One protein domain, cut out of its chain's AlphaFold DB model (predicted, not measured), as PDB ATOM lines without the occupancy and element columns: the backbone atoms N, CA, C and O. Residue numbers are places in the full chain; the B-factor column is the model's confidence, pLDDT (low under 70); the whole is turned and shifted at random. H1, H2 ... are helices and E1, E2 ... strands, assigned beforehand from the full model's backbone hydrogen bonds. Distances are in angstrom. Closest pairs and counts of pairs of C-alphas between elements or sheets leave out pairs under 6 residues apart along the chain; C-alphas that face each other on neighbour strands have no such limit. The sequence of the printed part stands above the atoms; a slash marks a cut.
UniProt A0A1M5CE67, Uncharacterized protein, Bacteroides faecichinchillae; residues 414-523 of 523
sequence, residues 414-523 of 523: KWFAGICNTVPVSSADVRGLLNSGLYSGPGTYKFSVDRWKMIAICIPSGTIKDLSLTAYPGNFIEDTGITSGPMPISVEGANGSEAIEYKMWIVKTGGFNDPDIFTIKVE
ATOM      1  N   LYS A 414      43.779  60.285  19.408       96.50
ATOM      2  CA  LYS A 414      42.386  59.839  19.322       96.50
ATOM      3  C   LYS A 414      42.271  58.367  19.680       96.50
ATOM      4  O   LYS A 414      43.203  57.612  19.453       96.50
ATOM      5  N   TRP A 415      41.129  57.957  20.204       97.44
ATOM      6  CA  TRP A 415      40.673  56.575  20.107       97.44
ATOM      7  C   TRP A 415      39.746  56.443  18.895       97.44
ATOM      8  O   TRP A 415      39.164  57.434  18.445       97.44
ATOM      9  N   PHE A 416      39.608  55.228  18.373       98.12
ATOM     10  CA  PHE A 416      38.786  54.931  17.201       98.12
ATOM     11  C   PHE A 416      37.928  53.697  17.463       98.12
ATOM     12  O   PHE A 416      38.410  52.729  18.047       98.12
ATOM     13  N   ALA A 417      36.671  53.712  17.033       97.50
ATOM     14  CA  ALA A 417      35.810  52.542  17.092       97.50
ATOM     15  C   ALA A 417      34.751  52.544  15.987       97.50
ATOM     16  O   ALA A 417      34.268  53.589  15.551       97.50
ATOM     17  N   GLY A 418      34.334  51.368  15.537       96.88
ATOM     18  CA  GLY A 418      33.236  51.281  14.582       96.88
ATOM     19  C   GLY A 418      33.118  49.933  13.899       96.88
ATOM     20  O   GLY A 418      33.896  49.014  14.153       96.88
ATOM     21  N   ILE A 419      32.122  49.841  13.022       96.31
ATOM     22  CA  ILE A 419      31.853  48.653  12.215       96.31
ATOM     23  C   ILE A 419      32.971  48.480  11.185       96.31
ATOM     24  O   ILE A 419      33.342  49.429  10.497       96.31
ATOM     25  N   CYS A 420      33.466  47.253  11.041       94.38
ATOM     26  CA  CYS A 420      34.410  46.887   9.995       94.38
ATOM     27  C   CYS A 420      33.992  45.571   9.322       94.38
ATOM     28  O   CYS A 420      33.410  44.688   9.944       94.38
ATOM     29  N   ASN A 421      34.266  45.440   8.022       91.25
ATOM     30  CA  ASN A 421      33.979  44.208   7.269       91.25
ATOM     31  C   ASN A 421      35.153  43.217   7.315       91.25
ATOM     32  O   ASN A 421      34.974  42.010   7.140       91.25
ATOM     33  N   THR A 422      36.351  43.737   7.567       94.00
ATOM     34  CA  THR A 422      37.608  43.011   7.743       94.00
ATOM     35  C   THR A 422      38.364  43.626   8.916       94.00
ATOM     36  O   THR A 422      38.190  44.810   9.207       94.00
ATOM     37  N   VAL A 423      39.213  42.838   9.580       96.00
ATOM     38  CA  VAL A 423      40.083  43.346  10.652       96.00
ATOM     39  C   VAL A 423      40.979  44.451  10.069       96.00
ATOM     40  O   VAL A 423      41.627  44.184   9.055       96.00
ATOM     41  N   PRO A 424      41.005  45.667  10.649       97.31
ATOM     42  CA  PRO A 424      41.889  46.748  10.207       97.31
ATOM     43  C   PRO A 424      43.359  46.311  10.194       97.31
ATOM     44  O   PRO A 424      43.816  45.669  11.139       97.31
ATOM     45  N   VAL A 425      44.104  46.658   9.138       96.62
ATOM     46  CA  VAL A 425      45.528  46.285   8.992       96.62
ATOM     47  C   VAL A 425      46.451  47.483   8.779       96.62
ATOM     48  O   VAL A 425      47.671  47.334   8.815       96.62
ATOM     49  N   SER A 426      45.892  48.675   8.573       96.50
ATOM     50  CA  SER A 426      46.639  49.914   8.367       96.50
ATOM     51  C   SER A 426      46.099  51.064   9.222       96.50
ATOM     52  O   SER A 426      44.945  51.055   9.652       96.50
ATOM     53  N   SER A 427      46.920  52.103   9.419       96.44
ATOM     54  CA  SER A 427      46.487  53.358  10.057       96.44
ATOM     55  C   SER A 427      45.272  53.968   9.345       96.44
ATOM     56  O   SER A 427      44.354  54.463   9.995       96.44
ATOM     57  N   ALA A 428      45.220  53.880   8.010       95.94
ATOM     58  CA  ALA A 428      44.098  54.384   7.224       95.94
ATOM     59  C   ALA A 428      42.788  53.646   7.547       95.94
ATOM     60  O   ALA A 428      41.753  54.296   7.690       95.94
ATOM     61  N   ASP A 429      42.838  52.324   7.742       96.75
ATOM     62  CA  ASP A 429      41.663  51.531   8.123       96.75
ATOM     63  C   ASP A 429      41.142  51.933   9.510       96.75
ATOM     64  O   ASP A 429      39.938  52.097   9.698       96.75
ATOM     65  N   VAL A 430      42.046  52.137  10.478       97.19
ATOM     66  CA  VAL A 430      41.684  52.548  11.846       97.19
ATOM     67  C   VAL A 430      41.090  53.954  11.860       97.19
ATOM     68  O   VAL A 430      40.046  54.182  12.469       97.19
ATOM     69  N   ARG A 431      41.723  54.903  11.162       95.56
ATOM     70  CA  ARG A 431      41.242  56.290  11.073       95.56
ATOM     71  C   ARG A 431      39.961  56.423  10.246       95.56
ATOM     72  O   ARG A 431      39.273  57.432  10.376       95.56
ATOM     73  N   GLY A 432      39.649  55.425   9.418       94.69
ATOM     74  CA  GLY A 432      38.399  55.311   8.669       94.69
ATOM     75  C   GLY A 432      37.219  54.767   9.480       94.69
ATOM     76  O   GLY A 432      36.100  54.759   8.968       94.69
ATOM     77  N   LEU A 433      37.431  54.318  10.725       96.69
ATOM     78  CA  LEU A 433      36.340  53.905  11.609       96.69
ATOM     79  C   LEU A 433      35.424  55.093  11.935       96.69
ATOM     80  O   LEU A 433      35.884  56.208  12.180       96.69
ATOM     81  N   LEU A 434      34.114  54.830  11.956       95.94
ATOM     82  CA  LEU A 434      33.086  55.871  12.024       95.94
ATOM     83  C   LEU A 434      33.167  56.740  13.288       95.94
ATOM     84  O   LEU A 434      32.924  57.943  13.220       95.94
ATOM     85  N   ASN A 435      33.486  56.146  14.437       97.44
ATOM     86  CA  ASN A 435      33.534  56.862  15.704       97.44
ATOM     87  C   ASN A 435      34.980  57.105  16.122       97.44
ATOM     88  O   ASN A 435      35.832  56.219  16.056       97.44
ATOM     89  N   SER A 436      35.246  58.310  16.610       96.38
ATOM     90  CA  SER A 436      36.517  58.658  17.231       96.38
ATOM     91  C   SER A 436      36.329  59.778  18.245       96.38
ATOM     92  O   SER A 436      35.362  60.539  18.179       96.38
ATOM     93  N   GLY A 437      37.269  59.902  19.170       95.88
ATOM     94  CA  GLY A 437      37.300  60.983  20.151       95.88
ATOM     95  C   GLY A 437      38.703  61.166  20.704       95.88
ATOM     96  O   GLY A 437      39.558  60.308  20.501       95.88
ATOM     97  N   LEU A 438      38.966  62.285  21.378       96.06
ATOM     98  CA  LEU A 438      40.245  62.477  22.062       96.06
ATOM     99  C   LEU A 438      40.345  61.504  23.245       96.06
ATOM    100  O   LEU A 438      39.368  61.257  23.953       96.06
ATOM    101  N   TYR A 439      41.511  60.886  23.398       95.81
ATOM    102  CA  TYR A 439      41.792  59.916  24.443       95.81
ATOM    103  C   TYR A 439      42.439  60.625  25.634       95.81
ATOM    104  O   TYR A 439      43.593  61.058  25.568       95.81
ATOM    105  N   SER A 440      41.694  60.699  26.734       91.38
ATOM    106  CA  SER A 440      42.077  61.389  27.965       91.38
ATOM    107  C   SER A 440      42.681  60.461  29.028       91.38
ATOM    108  O   SER A 440      42.853  60.882  30.170       91.38
ATOM    109  N   GLY A 441      43.001  59.206  28.684       93.38
ATOM    110  CA  GLY A 441      43.528  58.207  29.622       93.38
ATOM    111  C   GLY A 441      42.465  57.230  30.148       93.38
ATOM    112  O   GLY A 441      41.477  56.965  29.455       93.38
ATOM    113  N   PRO A 442      42.659  56.667  31.353       94.62
ATOM    114  CA  PRO A 442      41.661  55.837  32.022       94.62
ATOM    115  C   PRO A 442      40.320  56.561  32.146       94.62
ATOM    116  O   PRO A 442      40.267  57.747  32.471       94.62
ATOM    117  N   GLY A 443      39.225  55.860  31.876       95.12
ATOM    118  CA  GLY A 443      37.910  56.487  31.830       95.12
ATOM    119  C   GLY A 443      36.883  55.691  31.047       95.12
ATOM    120  O   GLY A 443      37.108  54.545  30.662       95.12
ATOM    121  N   THR A 444      35.725  56.314  30.837       95.06
ATOM    122  CA  THR A 444      34.606  55.718  30.105       95.06
ATOM    123  C   THR A 444      34.418  56.415  28.765       95.06
ATOM    124  O   THR A 444      34.225  57.626  28.718       95.06
ATOM    125  N   TYR A 445      34.415  55.637  27.689       95.69
ATOM    126  CA  TYR A 445      34.204  56.091  26.319       95.69
ATOM    127  C   TYR A 445      32.946  55.439  25.755       95.69
ATOM    128  O   TYR A 445      32.623  54.305  26.110       95.69
ATOM    129  N   LYS A 446      32.220  56.143  24.885       95.44
ATOM    130  CA  LYS A 446      31.000  55.624  24.259       95.44
ATOM    131  C   LYS A 446      31.014  55.851  22.762       95.44
ATOM    132  O   LYS A 446      31.504  56.879  22.300       95.44
ATOM    133  N   PHE A 447      30.446  54.910  22.024       95.38
ATOM    134  CA  PHE A 447      30.257  55.039  20.588       95.38
ATOM    135  C   PHE A 447      29.007  54.287  20.142       95.38
ATOM    136  O   PHE A 447      28.648  53.259  20.716       95.38
ATOM    137  N   SER A 448      28.347  54.812  19.118       94.56
ATOM    138  CA  SER A 448      27.157  54.198  18.539       94.56
ATOM    139  C   SER A 448      27.531  53.424  17.288       94.56
ATOM    140  O   SER A 448      28.400  53.839  16.515       94.56
ATOM    141  N   VAL A 449      26.861  52.302  17.071       93.06
ATOM    142  CA  VAL A 449      26.969  51.540  15.829       93.06
ATOM    143  C   VAL A 449      25.583  51.229  15.297       93.06
ATOM    144  O   VAL A 449      24.652  50.974  16.060       93.06
ATOM    145  N   ASP A 450      25.465  51.225  13.974       93.94
ATOM    146  CA  ASP A 450      24.313  50.651  13.288       93.94
ATOM    147  C   ASP A 450      24.325  49.118  13.406       93.94
ATOM    148  O   ASP A 450      25.111  48.521  14.143       93.94
ATOM    149  N   ARG A 451      23.450  48.457  12.645       93.94
ATOM    150  CA  ARG A 451      23.381  47.000  12.559       93.94
ATOM    151  C   ARG A 451      24.768  46.409  12.271       93.94
ATOM    152  O   ARG A 451      25.330  46.618  11.196       93.94
ATOM    153  N   TRP A 452      25.302  45.635  13.210       93.62
ATOM    154  CA  TRP A 452      26.715  45.256  13.223       93.62
ATOM    155  C   TRP A 452      26.911  43.741  13.308       93.62
ATOM    156  O   TRP A 452      26.076  42.998  13.819       93.62
ATOM    157  N   LYS A 453      28.045  43.274  12.787       94.50
ATOM    158  CA  LYS A 453      28.510  41.879  12.903       94.50
ATOM    159  C   LYS A 453      29.959  41.800  13.377       94.50
ATOM    160  O   LYS A 453      30.363  40.825  14.004       94.50
ATOM    161  N   MET A 454      30.745  42.819  13.045       95.38
ATOM    162  CA  MET A 454      32.115  42.976  13.493       95.38
ATOM    163  C   MET A 454      32.370  44.449  13.790       95.38
ATOM    164  O   MET A 454      32.000  45.313  12.992       95.38
ATOM    165  N   ILE A 455      32.980  44.717  14.938       96.00
ATOM    166  CA  ILE A 455      33.443  46.047  15.326       96.00
ATOM    167  C   ILE A 455      34.920  45.987  15.703       96.00
ATOM    168  O   ILE A 455      35.389  44.987  16.250       96.00
ATOM    169  N   ALA A 456      35.634  47.070  15.424       97.62
ATOM    170  CA  ALA A 456      36.991  47.297  15.892       97.62
ATOM    171  C   ALA A 456      36.999  48.445  16.899       97.62
ATOM    172  O   ALA A 456      36.287  49.430  16.716       97.62
ATOM    173  N   ILE A 457      37.816  48.319  17.943       97.88
ATOM    174  CA  ILE A 457      38.054  49.349  18.957       97.88
ATOM    175  C   ILE A 457      39.564  49.495  19.108       97.88
ATOM    176  O   ILE A 457      40.241  48.525  19.431       97.88
ATOM    177  N   CYS A 458      40.091  50.694  18.884       97.81
ATOM    178  CA  CYS A 458      41.514  51.006  18.942       97.81
ATOM    179  C   CYS A 458      41.757  52.137  19.945       97.81
ATOM    180  O   CYS A 458      41.235  53.241  19.770       97.81
ATOM    181  N   ILE A 459      42.583  51.889  20.965       97.56
ATOM    182  CA  ILE A 459      43.012  52.910  21.937       97.56
ATOM    183  C   ILE A 459      44.544  53.044  21.944       97.56
ATOM    184  O   ILE A 459      45.246  52.045  21.768       97.56
ATOM    185  N   PRO A 460      45.080  54.262  22.148       96.69
ATOM    186  CA  PRO A 460      46.520  54.528  22.076       96.69
ATOM    187  C   PRO A 460      47.312  53.959  23.258       96.69
ATOM    188  O   PRO A 460      48.503  53.699  23.138       96.69
ATOM    189  N   SER A 461      46.679  53.782  24.418       94.00
ATOM    190  CA  SER A 461      47.304  53.246  25.631       94.00
ATOM    191  C   SER A 461      46.244  52.690  26.586       94.00
ATOM    192  O   SER A 461      45.052  52.840  26.331       94.00
ATOM    193  N   GLY A 462      46.663  52.068  27.692       93.00
ATOM    194  CA  GLY A 462      45.750  51.452  28.669       93.00
ATOM    195  C   GLY A 462      45.201  50.104  28.201       93.00
ATOM    196  O   GLY A 462      45.700  49.530  27.231       93.00
ATOM    197  N   THR A 463      44.216  49.558  28.901       93.12
ATOM    198  CA  THR A 463      43.566  48.281  28.567       93.12
ATOM    199  C   THR A 463      42.060  48.400  28.787       93.12
ATOM    200  O   THR A 463      41.624  48.998  29.767       93.12
ATOM    201  N   ILE A 464      41.251  47.829  27.889       94.62
ATOM    202  CA  ILE A 464      39.796  47.768  28.077       94.62
ATOM    203  C   ILE A 464      39.484  46.739  29.167       94.62
ATOM    204  O   ILE A 464      39.848  45.573  29.035       94.62
ATOM    205  N   LYS A 465      38.817  47.176  30.233       92.88
ATOM    206  CA  LYS A 465      38.353  46.321  31.336       92.88
ATOM    207  C   LYS A 465      36.884  45.953  31.246       92.88
ATOM    208  O   LYS A 465      36.489  44.900  31.730       92.88
ATOM    209  N   ASP A 466      36.088  46.832  30.656       93.00
ATOM    210  CA  ASP A 466      34.666  46.611  30.444       93.00
ATOM    211  C   ASP A 466      34.308  47.052  29.034       93.00
ATOM    212  O   ASP A 466      34.657  48.159  28.614       93.00
ATOM    213  N   LEU A 467      33.625  46.174  28.315       93.12
ATOM    214  CA  LEU A 467      32.989  46.471  27.048       93.12
ATOM    215  C   LEU A 467      31.546  45.999  27.145       93.12
ATOM    216  O   LEU A 467      31.286  44.803  27.097       93.12
ATOM    217  N   SER A 468      30.614  46.927  27.294       91.94
ATOM    218  CA  SER A 468      29.196  46.633  27.501       91.94
ATOM    219  C   SER A 468      28.329  47.419  26.519       91.94
ATOM    220  O   SER A 468      28.771  48.411  25.939       91.94
ATOM    221  N   LEU A 469      27.092  46.973  26.299       87.75
ATOM    222  CA  LEU A 469      26.097  47.672  25.479       87.75
ATOM    223  C   LEU A 469      24.781  47.798  26.243       87.75
ATOM    224  O   LEU A 469      24.530  47.048  27.185       87.75
ATOM    225  N   THR A 470      23.959  48.780  25.883       78.25
ATOM    226  CA  THR A 470      22.817  49.180  26.724       78.25
ATOM    227  C   THR A 470      21.753  48.084  26.791       78.25
ATOM    228  O   THR A 470      21.142  47.882  27.840       78.25
ATOM    229  N   ALA A 471      21.551  47.353  25.693       74.69
ATOM    230  CA  ALA A 471      20.534  46.312  25.600       74.69
ATOM    231  C   ALA A 471      20.927  44.958  26.225       74.69
ATOM    232  O   ALA A 471      20.066  44.085  26.337       74.69
ATOM    233  N   TYR A 472      22.188  44.749  26.632       75.00
ATOM    234  CA  TYR A 472      22.661  43.449  27.117       75.00
ATOM    235  C   TYR A 472      23.520  43.575  28.383       75.00
ATOM    236  O   TYR A 472      24.588  44.191  28.347       75.00
ATOM    237  N   PRO A 473      23.111  42.943  29.500       71.00
ATOM    238  CA  PRO A 473      23.927  42.876  30.700       71.00
ATOM    239  C   PRO A 473      25.046  41.845  30.495       71.00
ATOM    240  O   PRO A 473      24.872  40.655  30.742       71.00
ATOM    241  N   GLY A 474      26.207  42.297  30.026       81.44
ATOM    242  CA  GLY A 474      27.388  41.449  29.900       81.44
ATOM    243  C   GLY A 474      28.627  42.222  29.470       81.44
ATOM    244  O   GLY A 474      28.536  43.187  28.711       81.44
ATOM    245  N   ASN A 475      29.780  41.779  29.966       89.94
ATOM    246  CA  ASN A 475      31.079  42.323  29.602       89.94
ATOM    247  C   ASN A 475      31.668  41.520  28.433       89.94
ATOM    248  O   ASN A 475      32.197  40.425  28.610       89.94
ATOM    249  N   PHE A 476      31.588  42.071  27.225       89.94
ATOM    250  CA  PHE A 476      32.059  41.441  25.992       89.94
ATOM    251  C   PHE A 476      33.566  41.178  25.998       89.94
ATOM    252  O   PHE A 476      34.022  40.309  25.261       89.94
ATOM    253  N   ILE A 477      34.350  41.897  26.812       90.62
ATOM    254  CA  ILE A 477      35.804  41.698  26.874       90.62
ATOM    255  C   ILE A 477      36.181  40.339  27.483       90.62
ATOM    256  O   ILE A 477      37.250  39.813  27.184       90.62
ATOM    257  N   GLU A 478      35.311  39.774  28.326       88.81
ATOM    258  CA  GLU A 478      35.517  38.482  28.992       88.81
ATOM    259  C   GLU A 478      35.127  37.304  28.087       88.81
ATOM    260  O   GLU A 478      35.603  36.181  28.273       88.81
ATOM    261  N   ASP A 479      34.300  37.553  27.066       87.94
ATOM    262  CA  ASP A 479      33.872  36.540  26.107       87.94
ATOM    263  C   ASP A 479      34.901  36.374  24.979       87.94
ATOM    264  O   ASP A 479      34.820  36.968  23.900       87.94
ATOM    265  N   THR A 480      35.878  35.504  25.233       85.44
ATOM    266  CA  THR A 480      36.927  35.128  24.267       85.44
ATOM    267  C   THR A 480      36.411  34.377  23.031       85.44
ATOM    268  O   THR A 480      37.171  34.168  22.084       85.44
ATOM    269  N   GLY A 481      35.133  33.973  23.004       86.06
ATOM    270  CA  GLY A 481      34.498  33.364  21.836       86.06
ATOM    271  C   GLY A 481      34.083  34.386  20.774       86.06
ATOM    272  O   GLY A 481      34.022  34.041  19.591       86.06
ATOM    273  N   ILE A 482      33.831  35.636  21.177       89.00
ATOM    274  CA  ILE A 482      33.402  36.725  20.284       89.00
ATOM    275  C   ILE A 482      34.380  37.900  20.253       89.00
ATOM    276  O   ILE A 482      34.437  38.600  19.244       89.00
ATOM    277  N   THR A 483      35.171  38.113  21.306       93.69
ATOM    278  CA  THR A 483      36.136  39.213  21.397       93.69
ATOM    279  C   THR A 483      37.567  38.700  21.309       93.69
ATOM    280  O   THR A 483      37.958  37.747  21.975       93.69
ATOM    281  N   SER A 484      38.377  39.369  20.494       93.88
ATOM    282  CA  SER A 484      39.804  39.090  20.316       93.88
ATOM    283  C   SER A 484      40.627  40.368  20.479       93.88
ATOM    284  O   SER A 484      40.171  41.452  20.120       93.88
ATOM    285  N   GLY A 485      41.832  40.245  21.037       90.62
ATOM    286  CA  GLY A 485      42.734  41.364  21.325       90.62
ATOM    287  C   GLY A 485      43.239  41.369  22.777       90.62
ATOM    288  O   GLY A 485      42.868  40.489  23.553       90.62
ATOM    289  N   PRO A 486      44.083  42.342  23.163       93.56
ATOM    290  CA  PRO A 486      44.596  43.417  22.317       93.56
ATOM    291  C   PRO A 486      45.586  42.915  21.259       93.56
ATOM    292  O   PRO A 486      46.491  42.142  21.557       93.56
ATOM    293  N   MET A 487      45.435  43.396  20.028       94.81
ATOM    294  CA  MET A 487      46.402  43.236  18.941       94.81
ATOM    295  C   MET A 487      47.111  44.575  18.699       94.81
ATOM    296  O   MET A 487      46.433  45.607  18.703       94.81
ATOM    297  N   PRO A 488      48.439  44.599  18.491       96.56
ATOM    298  CA  PRO A 488      49.147  45.832  18.170       96.56
ATOM    299  C   PRO A 488      48.791  46.313  16.758       96.56
ATOM    300  O   PRO A 488      48.724  45.515  15.819       96.56
ATOM    301  N   ILE A 489      48.581  47.619  16.596       97.31
ATOM    302  CA  ILE A 489      48.397  48.264  15.290       97.31
ATOM    303  C   ILE A 489      49.043  49.649  15.282       97.31
ATOM    304  O   ILE A 489      48.871  50.428  16.213       97.31
ATOM    305  N   SER A 490      49.803  49.969  14.236       97.25
ATOM    306  CA  SER A 490      50.458  51.275  14.107       97.25
ATOM    307  C   SER A 490      49.476  52.317  13.570       97.25
ATOM    308  O   SER A 490      48.906  52.127  12.492       97.25
ATOM    309  N   VAL A 491      49.266  53.408  14.315       97.44
ATOM    310  CA  VAL A 491      48.296  54.459  13.971       97.44
ATOM    311  C   VAL A 491      48.957  55.835  14.015       97.44
ATOM    312  O   VAL A 491      49.487  56.267  15.041       97.44
ATOM    313  N   GLU A 492      48.894  56.533  12.885       96.81
ATOM    314  CA  GLU A 492      49.367  57.909  12.709       96.81
ATOM    315  C   GLU A 492      48.464  58.914  13.430       96.81
ATOM    316  O   GLU A 492      47.260  58.696  13.614       96.81
ATOM    317  N   GLY A 493      49.041  60.048  13.829       93.75
ATOM    318  CA  GLY A 493      48.262  61.189  14.309       93.75
ATOM    319  C   GLY A 493      47.607  61.959  13.161       93.75
ATOM    320  O   GLY A 493      47.560  61.513  12.013       93.75
ATOM    321  N   ALA A 494      47.109  63.158  13.450       92.19
ATOM    322  CA  ALA A 494      46.601  64.038  12.407       92.19
ATOM    323  C   ALA A 494      47.717  64.395  11.402       92.19
ATOM    324  O   ALA A 494      48.898  64.419  11.755       92.19
ATOM    325  N   ASN A 495      47.335  64.675  10.151       88.31
ATOM    326  CA  ASN A 495      48.237  65.089   9.065       88.31
ATOM    327  C   ASN A 495      49.405  64.122   8.772       88.31
ATOM    328  O   ASN A 495      50.462  64.568   8.333       88.31
ATOM    329  N   GLY A 496      49.239  62.819   9.030       87.06
ATOM    330  CA  GLY A 496      50.303  61.826   8.820       87.06
ATOM    331  C   GLY A 496      51.483  61.992   9.784       87.06
ATOM    332  O   GLY A 496      52.614  61.634   9.467       87.06
ATOM    333  N   SER A 497      51.240  62.606  10.945       91.62
ATOM    334  CA  SER A 497      52.245  62.739  12.003       91.62
ATOM    335  C   SER A 497      52.579  61.388  12.640       91.62
ATOM    336  O   SER A 497      51.816  60.428  12.518       91.62
ATOM    337  N   GLU A 498      53.714  61.347  13.346       94.56
ATOM    338  CA  GLU A 498      54.338  60.148  13.920       94.56
ATOM    339  C   GLU A 498      53.333  59.092  14.403       94.56
ATOM    340  O   GLU A 498      52.447  59.374  15.226       94.56
ATOM    341  N   ALA A 499      53.487  57.871  13.892       95.56
ATOM    342  CA  ALA A 499      52.681  56.730  14.290       95.56
ATOM    343  C   ALA A 499      53.166  56.136  15.612       95.56
ATOM    344  O   ALA A 499      54.366  56.054  15.866       95.56
ATOM    345  N   ILE A 500      52.221  55.684  16.432       96.38
ATOM    346  CA  ILE A 500      52.509  54.899  17.636       96.38
ATOM    347  C   ILE A 500      51.708  53.600  17.607       96.38
ATOM    348  O   ILE A 500      50.714  53.482  16.886       96.38
ATOM    349  N   GLU A 501      52.136  52.628  18.403       97.56
ATOM    350  CA  GLU A 501      51.422  51.367  18.556       97.56
ATOM    351  C   GLU A 501      50.171  51.559  19.425       97.56
ATOM    352  O   GLU A 501      50.253  51.950  20.587       97.56
ATOM    353  N   TYR A 502      49.006  51.287  18.845       98.06
ATOM    354  CA  TYR A 502      47.716  51.227  19.521       98.06
ATOM    355  C   TYR A 502      47.390  49.781  19.860       98.06
ATOM    356  O   TYR A 502      47.839  48.841  19.201       98.06
ATOM    357  N   LYS A 503      46.516  49.609  20.848       97.56
ATOM    358  CA  LYS A 503      45.896  48.324  21.147       97.56
ATOM    359  C   LYS A 503      44.530  48.256  20.477       97.56
ATOM    360  O   LYS A 503      43.698  49.141  20.680       97.56
ATOM    361  N   MET A 504      44.311  47.206  19.694       97.69
ATOM    362  CA  MET A 504      43.074  46.960  18.963       97.69
ATOM    363  C   MET A 504      42.350  45.719  19.484       97.69
ATOM    364  O   MET A 504      42.952  44.657  19.637       97.69
ATOM    365  N   TRP A 505      41.046  45.843  19.692       97.38
ATOM    366  CA  TRP A 505      40.137  44.742  19.987       97.38
ATOM    367  C   TRP A 505      39.123  44.600  18.863       97.38
ATOM    368  O   TRP A 505      38.631  45.597  18.334       97.38
ATOM    369  N   ILE A 506      38.799  43.358  18.521       96.88
ATOM    370  CA  ILE A 506      37.790  43.009  17.528       96.88
ATOM    371  C   ILE A 506      36.704  42.196  18.214       96.88
ATOM    372  O   ILE A 506      36.995  41.129  18.754       96.88
ATOM    373  N   VAL A 507      35.461  42.665  18.133       94.94
ATOM    374  CA  VAL A 507      34.282  41.883  18.529       94.94
ATOM    375  C   VAL A 507      33.602  41.389  17.265       94.94
ATOM    376  O   VAL A 507      33.312  42.185  16.372       94.94
ATOM    377  N   LYS A 508      33.351  40.085  17.170       94.50
ATOM    378  CA  LYS A 508      32.769  39.427  16.001       94.50
ATOM    379  C   LYS A 508      31.720  38.405  16.421       94.50
ATOM    380  O   LYS A 508      32.011  37.463  17.148       94.50
ATOM    381  N   THR A 509      30.520  38.534  15.870       91.69
ATOM    382  CA  THR A 509      29.397  37.626  16.128       91.69
ATOM    383  C   THR A 509      29.080  36.743  14.918       91.69
ATOM    384  O   THR A 509      29.470  37.017  13.776       91.69
ATOM    385  N   GLY A 510      28.345  35.650  15.154       85.94
ATOM    386  CA  GLY A 510      27.898  34.742  14.089       85.94
ATOM    387  C   GLY A 510      26.877  35.377  13.133       85.94
ATOM    388  O   GLY A 510      26.946  35.164  11.919       85.94
ATOM    389  N   GLY A 511      25.978  36.211  13.667       88.50
ATOM    390  CA  GLY A 511      24.928  36.929  12.938       88.50
ATOM    391  C   GLY A 511      25.005  38.448  13.108       88.50
ATOM    392  O   GLY A 511      25.881  38.953  13.807       88.50
ATOM    393  N   PHE A 512      24.099  39.166  12.443       90.81
ATOM    394  CA  PHE A 512      23.937  40.607  12.644       90.81
ATOM    395  C   PHE A 512      23.176  40.886  13.939       90.81
ATOM    396  O   PHE A 512      22.150  40.253  14.180       90.81
ATOM    397  N   ASN A 513      23.647  41.870  14.693       90.38
ATOM    398  CA  ASN A 513      22.978  42.436  15.856       90.38
ATOM    399  C   ASN A 513      22.359  43.787  15.489       90.38
ATOM    400  O   ASN A 513      22.777  44.424  14.514       90.38
ATOM    401  N   ASP A 514      21.383  44.216  16.280       92.44
ATOM    402  CA  ASP A 514      20.711  45.501  16.115       92.44
ATOM    403  C   ASP A 514      21.630  46.690  16.469       92.44
ATOM    404  O   ASP A 514      22.669  46.498  17.116       92.44
ATOM    405  N   PRO A 515      21.295  47.914  16.015       93.38
ATOM    406  CA  PRO A 515      21.995  49.129  16.423       93.38
ATOM    407  C   PRO A 515      22.027  49.302  17.947       93.38
ATOM    408  O   PRO A 515      21.009  49.106  18.610       93.38
ATOM    409  N   ASP A 516      23.170  49.716  18.498       91.12
ATOM    410  CA  ASP A 516      23.332  49.947  19.940       91.12
ATOM    411  C   ASP A 516      24.429  50.989  20.232       91.12
ATOM    412  O   ASP A 516      25.161  51.450  19.349       91.12
ATOM    413  N   ILE A 517      24.538  51.365  21.504       93.56
ATOM    414  CA  ILE A 517      25.568  52.218  22.074       93.56
ATOM    415  C   ILE A 517      26.469  51.361  22.957       93.56
ATOM    416  O   ILE A 517      26.060  50.868  24.011       93.56
ATOM    417  N   PHE A 518      27.727  51.256  22.549       93.88
ATOM    418  CA  PHE A 518      28.765  50.602  23.324       93.88
ATOM    419  C   PHE A 518      29.354  51.556  24.355       93.88
ATOM    420  O   PHE A 518      29.582  52.737  24.084       93.88
ATOM    421  N   THR A 519      29.643  51.013  25.531       95.06
ATOM    422  CA  THR A 519      30.395  51.652  26.604       95.06
ATOM    423  C   THR A 519      31.695  50.883  26.814       95.06
ATOM    424  O   THR A 519      31.685  49.675  27.030       95.06
ATOM    425  N   ILE A 520      32.818  51.594  26.746       94.69
ATOM    426  CA  ILE A 520      34.168  51.079  26.975       94.69
ATOM    427  C   ILE A 520      34.686  51.689  28.274       94.69
ATOM    428  O   ILE A 520      34.724  52.915  28.387       94.69
ATOM    429  N   LYS A 521      35.154  50.875  29.222       95.06
ATOM    430  CA  LYS A 521      35.947  51.353  30.366       95.06
ATOM    431  C   LYS A 521      37.405  50.960  30.188       95.06
ATOM    432  O   LYS A 521      37.713  49.781  30.015       95.06
ATOM    433  N   VAL A 522      38.284  51.954  30.233       95.88
ATOM    434  CA  VAL A 522      39.734  51.805  30.076       95.88
ATOM    435  C   VAL A 522      40.423  52.062  31.409       95.88
ATOM    436  O   VAL A 522      40.067  53.017  32.100       95.88
ATOM    437  N   GLU A 523      41.426  51.244  31.724       90.31
ATOM    438  CA  GLU A 523      42.361  51.444  32.838       90.31
ATOM    439  C   GLU A 523      43.821  51.535  32.398       90.31
ATOM    440  O   GLU A 523      44.182  50.918  31.361       90.31
TER     441      GLU A 523
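Overview. This is residues 414 to 523 of the 523 residues of an uncharacterized protein of Bacteroides faecichinchillae (UniProt A0A1M5CE67). Two antiparallel sheets lie partly face to face as a sandwich: a larger, twisted wall of five strands, E2 E1 E4 E7 E6, and a smaller one of three, E3 E8 E5, their strands crossed at 37 degrees. The short helix H1 sits over the larger sheet's face turned away from the smaller sheet, and residues 470 to 482 form a long loop from E5 to E6, edge to edge. The 110 printed residues hold one named helix and eight named strands, in the order E1 H1 E2 E3 E4 E5 E6 E7 E8, and the class is mostly strand. The whole is compact, with a radius of gyration of the C-alphas of 13.0 A and spans of 38 by 28 by 22 A.

Along the chain. E1, residues 414 to 419, begins at C-alpha 414 at (42.386, 59.839, 19.322) and is 16.9 A long. H1 is residues 427 to 431, 6.1 A, and E2 is residues 435 to 438, 10.8 A. E3, residues 443 to 449, and E4, residues 452 to 459, are each 20.0 A long. E5 is residues 464 to 469, 13.9 A. E6, residues 483 to 491, is 20.9 A long and bends by 60 degrees at residue 488. E7, residues 500 to 513, is the longest strand at 32.1 A and bends by 97 degrees at residue 510. E8, residues 516 to 522, is 19.4 A long and ends at C-alpha 522 at (39.734, 51.805, 30.076).

Arrangement. In the larger sheet E2 and E6 are the edge strands. N 417 and O 435 of E1 and E2 are 2.8 A apart, within hydrogen-bond range, as are N 458 and O 416 of E4 and E1, 2.8 A, and N 505 and O 457 of E7 and E4, 2.8 A. E6 and E7 form a hairpin, with N 487 and O 504 at 2.8 A. In the smaller sheet E8 is the inner strand: N 445 and O 520 of E3 and E8 are 2.8 A apart, and N 521 and O 466 of E8 and E5 are 2.8 A apart. The sheets' facing parts are 9.6 A centre to centre, with their best planes 20 degrees apart. The closest C-alphas of E1 and E3 are those of Gly 418 and Val 449, 6.4 A. E4 and E8 are apart. H1 is on the larger sheet at a height of 7.6 A, over none of its strands, but only just: 2 of its C-alphas fall on E4 and 2 on E7. The closest C-alphas of H1 and E6 are those of Ser 427 and Val 491, 4.5 A. In H1 every O i to N i+4 pair is within hydrogen-bond range.

Size, cuts and confidence. The C-alphas farthest apart are those of Pro 473 and Asn 495, 39.4 A. The printed part has no cut and ends at residue 523, the chain's last. The link from E5 to E6 is long, 13 residues. The mean pLDDT of the printed part is 93.3, and no printed residue is under 70.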